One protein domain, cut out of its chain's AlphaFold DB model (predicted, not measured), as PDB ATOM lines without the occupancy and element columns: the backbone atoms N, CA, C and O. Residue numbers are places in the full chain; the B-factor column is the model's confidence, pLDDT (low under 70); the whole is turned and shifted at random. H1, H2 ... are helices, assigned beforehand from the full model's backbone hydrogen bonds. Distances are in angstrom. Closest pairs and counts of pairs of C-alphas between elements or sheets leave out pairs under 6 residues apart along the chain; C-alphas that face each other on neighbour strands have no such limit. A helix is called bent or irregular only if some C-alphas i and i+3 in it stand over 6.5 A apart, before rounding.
ATOM      1  N   ALA A 140     -39.422   2.875 -39.099       93.31
ATOM      2  CA  ALA A 140     -38.892   1.884 -38.159       93.31
ATOM      3  C   ALA A 140     -37.543   1.292 -38.616       93.31
ATOM      4  O   ALA A 140     -36.666   1.023 -37.800       93.31
ATOM      5  N   SER A 141     -37.331   1.138 -39.928       95.56
ATOM      6  CA  SER A 141     -36.064   0.641 -40.482       95.56
ATOM      7  C   SER A 141     -34.891   1.595 -40.234       95.56
ATOM      8  O   SER A 141     -33.793   1.134 -39.927       95.56
ATOM      9  N   HIS A 142     -35.104   2.911 -40.334       97.00
ATOM     10  CA  HIS A 142     -34.077   3.906 -40.003       97.00
ATOM     11  C   HIS A 142     -33.798   3.932 -38.499       97.00
ATOM     12  O   HIS A 142     -32.639   3.940 -38.092       97.00
ATOM     13  N   THR A 143     -34.851   3.849 -37.682       97.75
ATOM     14  CA  THR A 143     -34.730   3.751 -36.220       97.75
ATOM     15  C   THR A 143     -33.863   2.549 -35.829       97.75
ATOM     16  O   THR A 143     -32.875   2.708 -35.116       97.75
ATOM     17  N   ARG A 144     -34.147   1.360 -36.379       97.25
ATOM     18  CA  ARG A 144     -33.374   0.120 -36.161       97.25
ATOM     19  C   ARG A 144     -31.897   0.255 -36.479       97.25
ATOM     20  O   ARG A 144     -31.064  -0.217 -35.709       97.25
ATOM     21  N   ALA A 145     -31.576   0.906 -37.595       97.75
ATOM     22  CA  ALA A 145     -30.195   1.123 -38.015       97.75
ATOM     23  C   ALA A 145     -29.384   1.941 -36.988       97.75
ATOM     24  O   ALA A 145     -28.159   1.843 -36.953       97.75
ATOM     25  N   LEU A 146     -30.062   2.711 -36.130       98.06
ATOM     26  CA  LEU A 146     -29.464   3.588 -35.126       98.06
ATOM     27  C   LEU A 146     -29.572   3.067 -33.687       98.06
ATOM     28  O   LEU A 146     -28.947   3.647 -32.798       98.06
ATOM     29  N   ILE A 147     -30.288   1.965 -33.432       97.69
ATOM     30  CA  ILE A 147     -30.451   1.417 -32.071       97.69
ATOM     31  C   ILE A 147     -29.099   1.166 -31.411       97.69
ATOM     32  O   ILE A 147     -28.878   1.568 -30.268       97.69
ATOM     33  N   HIS A 148     -28.142   0.606 -32.152       96.69
ATOM     34  CA  HIS A 148     -26.812   0.357 -31.606       96.69
ATOM     35  C   HIS A 148     -26.084   1.646 -31.186       96.69
ATOM     36  O   HIS A 148     -25.429   1.661 -30.147       96.69
ATOM     37  N   VAL A 149     -26.242   2.742 -31.941       97.81
ATOM     38  CA  VAL A 149     -25.699   4.062 -31.570       97.81
ATOM     39  C   VAL A 149     -26.340   4.550 -30.285       97.81
ATOM     40  O   VAL A 149     -25.635   5.009 -29.393       97.81
ATOM     41  N   SER A 150     -27.661   4.404 -30.165       97.81
ATOM     42  CA  SER A 150     -28.382   4.862 -28.979       97.81
ATOM     43  C   SER A 150     -27.939   4.144 -27.701       97.81
ATOM     44  O   SER A 150     -27.830   4.774 -26.654       97.81
ATOM     45  N   HIS A 151     -27.598   2.855 -27.794       97.31
ATOM     46  CA  HIS A 151     -27.092   2.078 -26.661       97.31
ATOM     47  C   HIS A 151     -25.668   2.464 -26.254       97.31
ATOM     48  O   HIS A 151     -25.336   2.390 -25.074       97.31
ATOM     49  N   LEU A 152     -24.823   2.843 -27.215       97.06
ATOM     50  CA  LEU A 152     -23.425   3.185 -26.950       97.06
ATOM     51  C   LEU A 152     -23.235   4.652 -26.544       97.06
ATOM     52  O   LEU A 152     -22.441   4.934 -25.653       97.06
ATOM     53  N   PHE A 153     -23.954   5.575 -27.185       97.44
ATOM     54  CA  PHE A 153     -23.707   7.019 -27.082       97.44
ATOM     55  C   PHE A 153     -24.945   7.834 -26.673       97.44
ATOM     56  O   PHE A 153     -24.861   9.056 -26.563       97.44
ATOM     57  N   GLY A 154     -26.083   7.180 -26.428       97.62
ATOM     58  CA  GLY A 154     -27.329   7.818 -26.004       97.62
ATOM     59  C   GLY A 154     -28.261   8.217 -27.153       97.62
ATOM     60  O   GLY A 154     -27.874   8.281 -28.324       97.62
ATOM     61  N   LEU A 155     -29.520   8.495 -26.800       97.81
ATOM     62  CA  LEU A 155     -30.590   8.843 -27.745       97.81
ATOM     63  C   LEU A 155     -30.274  10.129 -28.523       97.81
ATOM     64  O   LEU A 155     -30.405  10.150 -29.745       97.81
ATOM     65  N   ASP A 156     -29.777  11.159 -27.836       97.00
ATOM     66  CA  ASP A 156     -29.478  12.458 -28.449       97.00
ATOM     67  C   ASP A 156     -28.397  12.355 -29.530       97.00
ATOM     68  O   ASP A 156     -28.538  12.949 -30.598       97.00
ATOM     69  N   ALA A 157     -27.350  11.557 -29.288       97.31
ATOM     70  CA  ALA A 157     -26.270  11.337 -30.248       97.31
ATOM     71  C   ALA A 157     -26.754  10.585 -31.498       97.31
ATOM     72  O   ALA A 157     -26.375  10.933 -32.617       97.31
ATOM     73  N   ALA A 158     -27.624   9.585 -31.322       98.06
ATOM     74  CA  ALA A 158     -28.244   8.873 -32.435       98.06
ATOM     75  C   ALA A 158     -29.162   9.795 -33.257       98.06
ATOM     76  O   ALA A 158     -29.109   9.784 -34.488       98.06
ATOM     77  N   ALA A 159     -29.953  10.639 -32.589       97.62
ATOM     78  CA  ALA A 159     -30.830  11.597 -33.250       97.62
ATOM     79  C   ALA A 159     -30.048  12.730 -33.950       97.62
ATOM     80  O   ALA A 159     -30.407  13.132 -35.053       97.62
ATOM     81  N   ASP A 160     -28.954  13.224 -33.348       97.31
ATOM     82  CA  ASP A 160     -28.004  14.167 -33.972       97.31
ATOM     83  C   ASP A 160     -27.405  13.589 -35.259       97.31
ATOM     84  O   ASP A 160     -27.304  14.290 -36.268       97.31
ATOM     85  N   LEU A 161     -26.988  12.318 -35.234       97.38
ATOM     86  CA  LEU A 161     -26.451  11.647 -36.415       97.38
ATOM     87  C   LEU A 161     -27.514  11.537 -37.512       97.38
ATOM     88  O   LEU A 161     -27.231  11.874 -38.659       97.38
ATOM     89  N   TYR A 162     -28.732  11.102 -37.174       97.94
ATOM     90  CA  TYR A 162     -29.805  10.983 -38.162       97.94
ATOM     91  C   TYR A 162     -30.114  12.315 -38.841       97.94
ATOM     92  O   TYR A 162     -30.181  12.362 -40.064       97.94
ATOM     93  N   GLN A 163     -30.243  13.398 -38.066       97.19
ATOM     94  CA  GLN A 163     -30.511  14.725 -38.616       97.19
ATOM     95  C   GLN A 163     -29.410  15.154 -39.596       97.19
ATOM     96  O   GLN A 163     -29.717  15.610 -40.691       97.19
ATOM     97  N   GLN A 164     -28.134  14.948 -39.251       95.94
ATOM     98  CA  GLN A 164     -27.012  15.270 -40.143       95.94
ATOM     99  C   GLN A 164     -27.051  14.458 -41.443       95.94
ATOM    100  O   GLN A 164     -26.836  15.009 -42.520       95.94
ATOM    101  N   LEU A 165     -27.348  13.157 -41.353       96.19
ATOM    102  CA  LEU A 165     -27.492  12.295 -42.526       96.19
ATOM    103  C   LEU A 165     -28.678  12.709 -43.397       96.19
ATOM    104  O   LEU A 165     -28.562  12.701 -44.616       96.19
ATOM    105  N   HIS A 166     -29.796  13.071 -42.774       95.50
ATOM    106  CA  HIS A 166     -31.000  13.507 -43.462       95.50
ATOM    107  C   HIS A 166     -30.781  14.829 -44.201       95.50
ATOM    108  O   HIS A 166     -31.074  14.911 -45.389       95.50
ATOM    109  N   THR A 167     -30.215  15.839 -43.528       94.81
ATOM    110  CA  THR A 167     -29.874  17.129 -44.144       94.81
ATOM    111  C   THR A 167     -28.934  16.936 -45.324       94.81
ATOM    112  O   THR A 167     -29.227  17.405 -46.415       94.81
ATOM    113  N   ARG A 168     -27.860  16.158 -45.151       92.88
ATOM    114  CA  ARG A 168     -26.924  15.897 -46.244       92.88
ATOM    115  C   ARG A 168     -27.570  15.164 -47.420       92.88
ATOM    116  O   ARG A 168     -27.313  15.505 -48.566       92.88
ATOM    117  N   ALA A 169     -28.375  14.143 -47.142       92.88
ATOM    118  CA  ALA A 169     -29.063  13.397 -48.186       92.88
ATOM    119  C   ALA A 169     -30.033  14.296 -48.971       92.88
ATOM    120  O   ALA A 169     -30.138  14.144 -50.182       92.88
ATOM    121  N   ALA A 170     -30.687  15.254 -48.307       91.69
ATOM    122  CA  ALA A 170     -31.513  16.256 -48.973       91.69
ATOM    123  C   ALA A 170     -30.677  17.212 -49.843       91.69
ATOM    124  O   ALA A 170     -31.019  17.413 -51.003       91.69
ATOM    125  N   ASP A 171     -29.561  17.735 -49.320       92.00
ATOM    126  CA  ASP A 171     -28.672  18.656 -50.048       92.00
ATOM    127  C   ASP A 171     -28.038  18.011 -51.296       92.00
ATOM    128  O   ASP A 171     -27.789  18.684 -52.294       92.00
ATOM    129  N   GLU A 172     -27.763  16.705 -51.243       90.69
ATOM    130  CA  GLU A 172     -27.176  15.935 -52.349       90.69
ATOM    131  C   GLU A 172     -28.234  15.237 -53.233       90.69
ATOM    132  O   GLU A 172     -27.868  14.504 -54.150       90.69
ATOM    133  N   GLU A 173     -29.532  15.430 -52.961       91.44
ATOM    134  CA  GLU A 173     -30.653  14.739 -53.628       91.44
ATOM    135  C   GLU A 173     -30.530  13.196 -53.611       91.44
ATOM    136  O   GLU A 173     -30.938  12.482 -54.533       91.44
ATOM    137  N   LEU A 174     -29.966  12.646 -52.532       90.94
ATOM    138  CA  LEU A 174     -29.732  11.215 -52.356       90.94
ATOM    139  C   LEU A 174     -30.810  10.554 -51.503       90.94
ATOM    140  O   LEU A 174     -31.271  11.060 -50.480       90.94
ATOM    141  N   ARG A 175     -31.159   9.321 -51.869       90.81
ATOM    142  CA  ARG A 175     -32.064   8.498 -51.066       90.81
ATOM    143  C   ARG A 175     -31.343   7.935 -49.843       90.81
ATOM    144  O   ARG A 175     -30.540   7.008 -49.958       90.81
ATOM    145  N   LEU A 176     -31.721   8.401 -48.656       94.56
ATOM    146  CA  LEU A 176     -31.273   7.805 -47.401       94.56
ATOM    147  C   LEU A 176     -31.963   6.447 -47.175       94.56
ATOM    148  O   LEU A 176     -33.189   6.345 -47.195       94.56
ATOM    149  N   THR A 177     -31.177   5.388 -46.970       95.12
ATOM    150  CA  THR A 177     -31.683   4.034 -46.683       95.12
ATOM    151  C   THR A 177     -31.129   3.505 -45.364       95.12
ATOM    152  O   THR A 177     -30.031   3.876 -44.945       95.12
ATOM    153  N   ALA A 178     -31.839   2.563 -44.733       95.62
ATOM    154  CA  ALA A 178     -31.385   1.901 -43.506       95.62
ATOM    155  C   ALA A 178     -29.998   1.239 -43.651       95.62
ATOM    156  O   ALA A 178     -29.205   1.246 -42.707       95.62
ATOM    157  N   THR A 179     -29.686   0.701 -44.834       95.25
ATOM    158  CA  THR A 179     -28.378   0.099 -45.135       95.25
ATOM    159  C   THR A 179     -27.267   1.141 -45.089       95.25
ATOM    160  O   THR A 179     -26.256   0.918 -44.427       95.25
ATOM    161  N   ILE A 180     -27.477   2.294 -45.731       94.25
ATOM    162  CA  ILE A 180     -26.515   3.402 -45.725       94.25
ATOM    163  C   ILE A 180     -26.305   3.909 -44.293       94.25
ATOM    164  O   ILE A 180     -25.166   4.022 -43.842       94.25
ATOM    165  N   ILE A 181     -27.389   4.124 -43.537       96.38
ATOM    166  CA  ILE A 181     -27.312   4.543 -42.127       96.38
ATOM    167  C   ILE A 181     -26.489   3.540 -41.307       96.38
ATOM    168  O   ILE A 181     -25.624   3.943 -40.529       96.38
ATOM    169  N   SER A 182     -26.711   2.238 -41.507       96.12
ATOM    170  CA  SER A 182     -25.990   1.174 -40.793       96.12
ATOM    171  C   SER A 182     -24.497   1.153 -41.138       96.12
ATOM    172  O   SER A 182     -23.657   0.993 -40.252       96.12
ATOM    173  N   GLN A 183     -24.149   1.333 -42.414       93.62
ATOM    174  CA  GLN A 183     -22.758   1.379 -42.872       93.62
ATOM    175  C   GLN A 183     -22.016   2.589 -42.302       93.62
ATOM    176  O   GLN A 183     -20.928   2.433 -41.749       93.62
ATOM    177  N   ILE A 184     -22.625   3.774 -42.370       94.06
ATOM    178  CA  ILE A 184     -22.032   5.003 -41.834       94.06
ATOM    179  C   ILE A 184     -21.883   4.903 -40.317       94.06
ATOM    180  O   ILE A 184     -20.813   5.171 -39.782       94.06
ATOM    181  N   THR A 185     -22.921   4.431 -39.627       95.50
ATOM    182  CA  THR A 185     -22.879   4.153 -38.188       95.50
ATOM    183  C   THR A 185     -21.706   3.241 -37.833       95.50
ATOM    184  O   THR A 185     -20.932   3.547 -36.928       95.50
ATOM    185  N   LYS A 186     -21.525   2.140 -38.571       94.69
ATOM    186  CA  LYS A 186     -20.410   1.209 -38.360       94.69
ATOM    187  C   LYS A 186     -19.054   1.887 -38.574       94.69
ATOM    188  O   LYS A 186     -18.148   1.656 -37.778       94.69
ATOM    189  N   ALA A 187     -18.921   2.723 -39.604       92.75
ATOM    190  CA  ALA A 187     -17.695   3.467 -39.884       92.75
ATOM    191  C   ALA A 187     -17.369   4.488 -38.781       92.75
ATOM    192  O   ALA A 187     -16.229   4.548 -38.326       92.75
ATOM    193  N   ILE A 188     -18.365   5.236 -38.291       93.62
ATOM    194  CA  ILE A 188     -18.177   6.174 -37.175       93.62
ATOM    195  C   ILE A 188     -17.742   5.407 -35.923       93.62
ATOM    196  O   ILE A 188     -16.734   5.752 -35.318       93.62
ATOM    197  N   ILE A 189     -18.434   4.317 -35.568       94.88
ATOM    198  CA  ILE A 189     -18.101   3.506 -34.385       94.88
ATOM    199  C   ILE A 189     -16.694   2.904 -34.484       94.88
ATOM    200  O   ILE A 189     -15.996   2.823 -33.473       94.88
ATOM    201  N   ALA A 190     -16.273   2.474 -35.675       92.88
ATOM    202  CA  ALA A 190     -14.930   1.948 -35.897       92.88
ATOM    203  C   ALA A 190     -13.852   3.023 -35.684       92.88
ATOM    204  O   ALA A 190     -12.814   2.723 -35.100       92.88
ATOM    205  N   THR A 191     -14.119   4.260 -36.108       90.88
ATOM    206  CA  THR A 191     -13.190   5.391 -35.977       90.88
ATOM    207  C   THR A 191     -13.150   5.954 -34.556       90.88
ATOM    208  O   THR A 191     -12.071   6.163 -34.013       90.88
ATOM    209  N   THR A 192     -14.307   6.194 -33.931       93.19
ATOM    210  CA  THR A 192     -14.386   6.775 -32.578       93.19
ATOM    211  C   THR A 192     -14.048   5.746 -31.494       93.19
ATOM    212  O   THR A 192     -13.480   6.082 -30.459       93.19
ATOM    213  N   GLY A 193     -14.380   4.473 -31.720       92.25
ATOM    214  CA  GLY A 193     -14.288   3.410 -30.723       92.25
ATOM    215  C   GLY A 193     -15.543   3.296 -29.848       92.25
ATOM    216  O   GLY A 193     -16.233   4.266 -29.544       92.25
ATOM    217  N   LYS A 194     -15.848   2.072 -29.395       90.06
ATOM    218  CA  LYS A 194     -17.104   1.739 -28.683       90.06
ATOM    219  C   LYS A 194     -17.244   2.336 -27.276       90.06
ATOM    220  O   LYS A 194     -18.328   2.278 -26.713       90.06
ATOM    221  N   LYS A 195     -16.146   2.809 -26.680       89.19
ATOM    222  CA  LYS A 195     -16.102   3.362 -25.311       89.19
ATOM    223  C   LYS A 195     -15.884   4.876 -25.292       89.19
ATOM    224  O   LYS A 195     -15.597   5.424 -24.233       89.19
ATOM    225  N   ALA A 196     -15.934   5.517 -26.455       90.12
ATOM    226  CA  ALA A 196     -15.767   6.954 -26.546       90.12
ATOM    227  C   ALA A 196     -16.941   7.692 -25.901       90.12
ATOM    228  O   ALA A 196     -18.041   7.149 -25.768       90.12
ATOM    229  N   GLU A 197     -16.707   8.943 -25.520       93.75
ATOM    230  CA  GLU A 197     -17.771   9.795 -25.017       93.75
ATOM    231  C   GLU A 197     -18.740  10.171 -26.153       93.75
ATOM    232  O   GLU A 197     -18.373  10.250 -27.329       93.75
ATOM    233  N   ALA A 198     -19.995  10.467 -25.810       92.69
ATOM    234  CA  ALA A 198     -20.986  10.950 -26.770       92.69
ATOM    235  C   ALA A 198     -20.547  12.248 -27.483       92.69
ATOM    236  O   ALA A 198     -20.961  12.508 -28.615       92.69
ATOM    237  N   ALA A 199     -19.717  13.082 -26.846       93.06
ATOM    238  CA  ALA A 199     -19.138  14.271 -27.470       93.06
ATOM    239  C   ALA A 199     -18.170  13.912 -28.614       93.06
ATOM    240  O   ALA A 199     -18.321  14.433 -29.722       93.06
ATOM    241  N   ASP A 200     -17.258  12.966 -28.381       93.44
ATOM    242  CA  ASP A 200     -16.284  12.499 -29.376       93.44
ATOM    243  C   ASP A 200     -16.968  11.815 -30.560       93.44
ATOM    244  O   ASP A 200     -16.617  12.047 -31.722       93.44
ATOM    245  N   PHE A 201     -17.995  11.008 -30.274       95.88
ATOM    246  CA  PHE A 201     -18.815  10.383 -31.306       95.88
ATOM    247  C   PHE A 201     -19.471  11.436 -32.198       95.88
ATOM    248  O   PHE A 201     -19.368  11.352 -33.418       95.88
ATOM    249  N   ARG A 202     -20.100  12.465 -31.614       94.88
ATOM    250  CA  ARG A 202     -20.749  13.541 -32.380       94.88
ATOM    251  C   ARG A 202     -19.752  14.361 -33.193       94.88
ATOM    252  O   ARG A 202     -20.060  14.724 -34.326       94.88
ATOM    253  N   ALA A 203     -18.564  14.623 -32.650       93.62
ATOM    254  CA  ALA A 203     -17.494  15.295 -33.380       93.62
ATOM    255  C   ALA A 203     -17.029  14.460 -34.585       93.62
ATOM    256  O   ALA A 203     -16.956  14.979 -35.699       93.62
ATOM    257  N   THR A 204     -16.802  13.159 -34.385       93.12
ATOM    258  CA  THR A 204     -16.408  12.229 -35.457       93.12
ATOM    259  C   THR A 204     -17.512  12.084 -36.504       93.12
ATOM    260  O   THR A 204     -17.242  12.135 -37.701       93.12
ATOM    261  N   ALA A 205     -18.766  11.942 -36.063       93.25
ATOM    262  CA  ALA A 205     -19.938  11.875 -36.925       93.25
ATOM    263  C   ALA A 205     -20.033  13.113 -37.814       93.25
ATOM    264  O   ALA A 205     -20.166  12.970 -39.022       93.25
ATOM    265  N   ARG A 206     -19.876  14.315 -37.246       94.50
ATOM    266  CA  ARG A 206     -19.871  15.560 -38.019       94.50
ATOM    267  C   ARG A 206     -18.728  15.597 -39.026       94.50
ATOM    268  O   ARG A 206     -18.959  15.897 -40.187       94.50
ATOM    269  N   GLN A 207     -17.510  15.251 -38.614       92.12
ATOM    270  CA  GLN A 207     -16.357  15.229 -39.519       92.12
ATOM    271  C   GLN A 207     -16.558  14.266 -40.689       92.12
ATOM    272  O   GLN A 207     -16.320  14.644 -41.833       92.12
ATOM    273  N   LEU A 208     -17.026  13.044 -40.415       90.12
ATOM    274  CA  LEU A 208     -17.303  12.063 -41.456       90.12
ATOM    275  C   LEU A 208     -18.460  12.541 -42.331       90.12
ATOM    276  O   LEU A 208     -18.260  12.703 -43.524       90.12
ATOM    277  N   VAL A 209     -19.621  12.869 -41.765       90.12
ATOM    278  CA  VAL A 209     -20.803  13.301 -42.527       90.12
ATOM    279  C   VAL A 209     -20.582  14.615 -43.281       90.12
ATOM    280  O   VAL A 209     -21.258  14.825 -44.270       90.12
ATOM    281  N   THR A 210     -19.639  15.487 -42.928       88.38
ATOM    282  CA  THR A 210     -19.297  16.658 -43.762       88.38
ATOM    283  C   THR A 210     -18.208  16.349 -44.797       88.38
ATOM    284  O   THR A 210     -18.075  17.062 -45.791       88.38
ATOM    285  N   ALA A 211     -17.429  15.277 -44.627       84.62
ATOM    286  CA  ALA A 211     -16.410  14.905 -45.600       84.62
ATOM    287  C   ALA A 211     -17.063  14.524 -46.941       84.62
ATOM    288  O   ALA A 211     -17.905  13.628 -47.014       84.62
ATOM    289  N   LYS A 212     -16.642  15.183 -48.028       61.09
ATOM    290  CA  LYS A 212     -17.187  15.015 -49.390       61.09
ATOM    291  C   LYS A 212     -17.198  13.558 -49.881       61.09
ATOM    292  O   LYS A 212     -18.015  13.204 -50.715       61.09
ATOM    293  N   ALA A 213     -16.346  12.702 -49.322       57.97
ATOM    294  CA  ALA A 213     -16.169  11.308 -49.719       57.97
ATOM    295  C   ALA A 213     -16.986  10.300 -48.887       57.97
ATOM    296  O   ALA A 213     -16.473   9.226 -48.574       57.97
ATOM    297  N   LEU A 214     -18.236  10.601 -48.511       61.12
ATOM    298  CA  LEU A 214     -19.114   9.506 -48.092       61.12
ATOM    299  C   LEU A 214     -19.577   8.773 -49.347       61.12
ATOM    300  O   LEU A 214     -20.204   9.397 -50.203       61.12
ATOM    301  N   PRO A 215     -19.333   7.461 -49.461       56.31
ATOM    302  CA  PRO A 215     -19.962   6.669 -50.492       56.31
ATOM    303  C   PRO A 215     -21.417   6.449 -50.064       56.31
ATOM    304  O   PRO A 215     -21.802   5.367 -49.625       56.31
TER     305      PRO A 215
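This is residues 140 to 215 of the 370 residues of an uncharacterized protein of Streptomyces sp. NEAU-C40 (UniProt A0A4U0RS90). Four helices make two layers of two: H1 and H3 lie side by side in one layer, H2 and H4 side by side in the other, and the two layers cross at a steep angle. The chain changes layer at each link between helices, and within each layer the two helices run the same way. The printed part has 76 residues with four named helices, in the order H1, H2, H3, H4, and no named strand; the class is all helix. The whole is compact, with a radius of gyration of the C-alphas of 11.3 A, and the C-alphas span 33 by 27 by 18 A, a rounded outline.

H1, residues 140 to 153, and H2, residues 155 to 171, are joined by a tight link of 1 residue, Gly 154. They touch at a steep tilt of 49 degrees and run opposite ways. H1 touches H2 with residues 146 to 150 alone, and H2 touches H1 with residues 155 to 158 alone; the closest C-alphas are those of Ser 150 and Ala 158, 5.3 A apart. H3, residues 178 to 192, touches H1 at a shallow tilt of 12 degrees, and the two run the same way. Their closest C-alphas, those of His 142 and Ala 178, are 4.9 A apart. H2 and H3 are close but not clearly touching: their closest C-alphas, those of Leu 165 and Ile 181, are 7.8 A apart, and the tilt is a steep 60 degrees. H4, residues 198 to 210, touches H2 at a shallow tilt of 8 degrees, and the two run the same way; the C-alphas of Ala 157 and Arg 202, 6.3 A apart, are the closest. H3 and H4 touch at a steep tilt of 60 degrees and run opposite ways, H3 with residues 188 to 192 alone; their closest C-alphas are those of Thr 192 and Phe 201, 5.9 A apart. H1 and H4 are close but not clearly touching, with the C-alphas of Phe 153 and Ala 198 the closest at 4.8 A. The helix packing is part aligned, part crossed: of the four touching pairs, two are at a shallow tilt. In H2, H3 and H4 every O i to N i+4 pair is within hydrogen-bond range, and in H1 8 of 10 are.

H1 begins at C-alpha 140, at (-38.892, 1.884, -38.159), and is 19.5 A long from first to last C-alpha. It is irregular: C-alphas 145 and 148 are 7.3 A apart, where about 5 A is the distance in a regular helix. H2 is the longest helix, with 17 residues and 24.4 A from first to last C-alpha, beginning at C-alpha 155, at (-30.590, 8.843, -27.745). H3 has 15 residues and measures 20.8 A. H4 has 13 residues and measures 18.0 A, ending at C-alpha 210, at (-19.297, 16.658, -43.762).

The two C-alphas farthest apart are those of Glu 173 and Lys 195, at 33.8 A, and C-alphas 140 and 215 are 23.1 A apart. The printed part runs from 140 to 215 with no cut. The link from H2 to H3, 6 residues, is short, and the link from H3 to H4, 5 residues, is tight; no link is long. The mean pLDDT of the printed part is 92.6, and it is under 70 at residues 212 to 215.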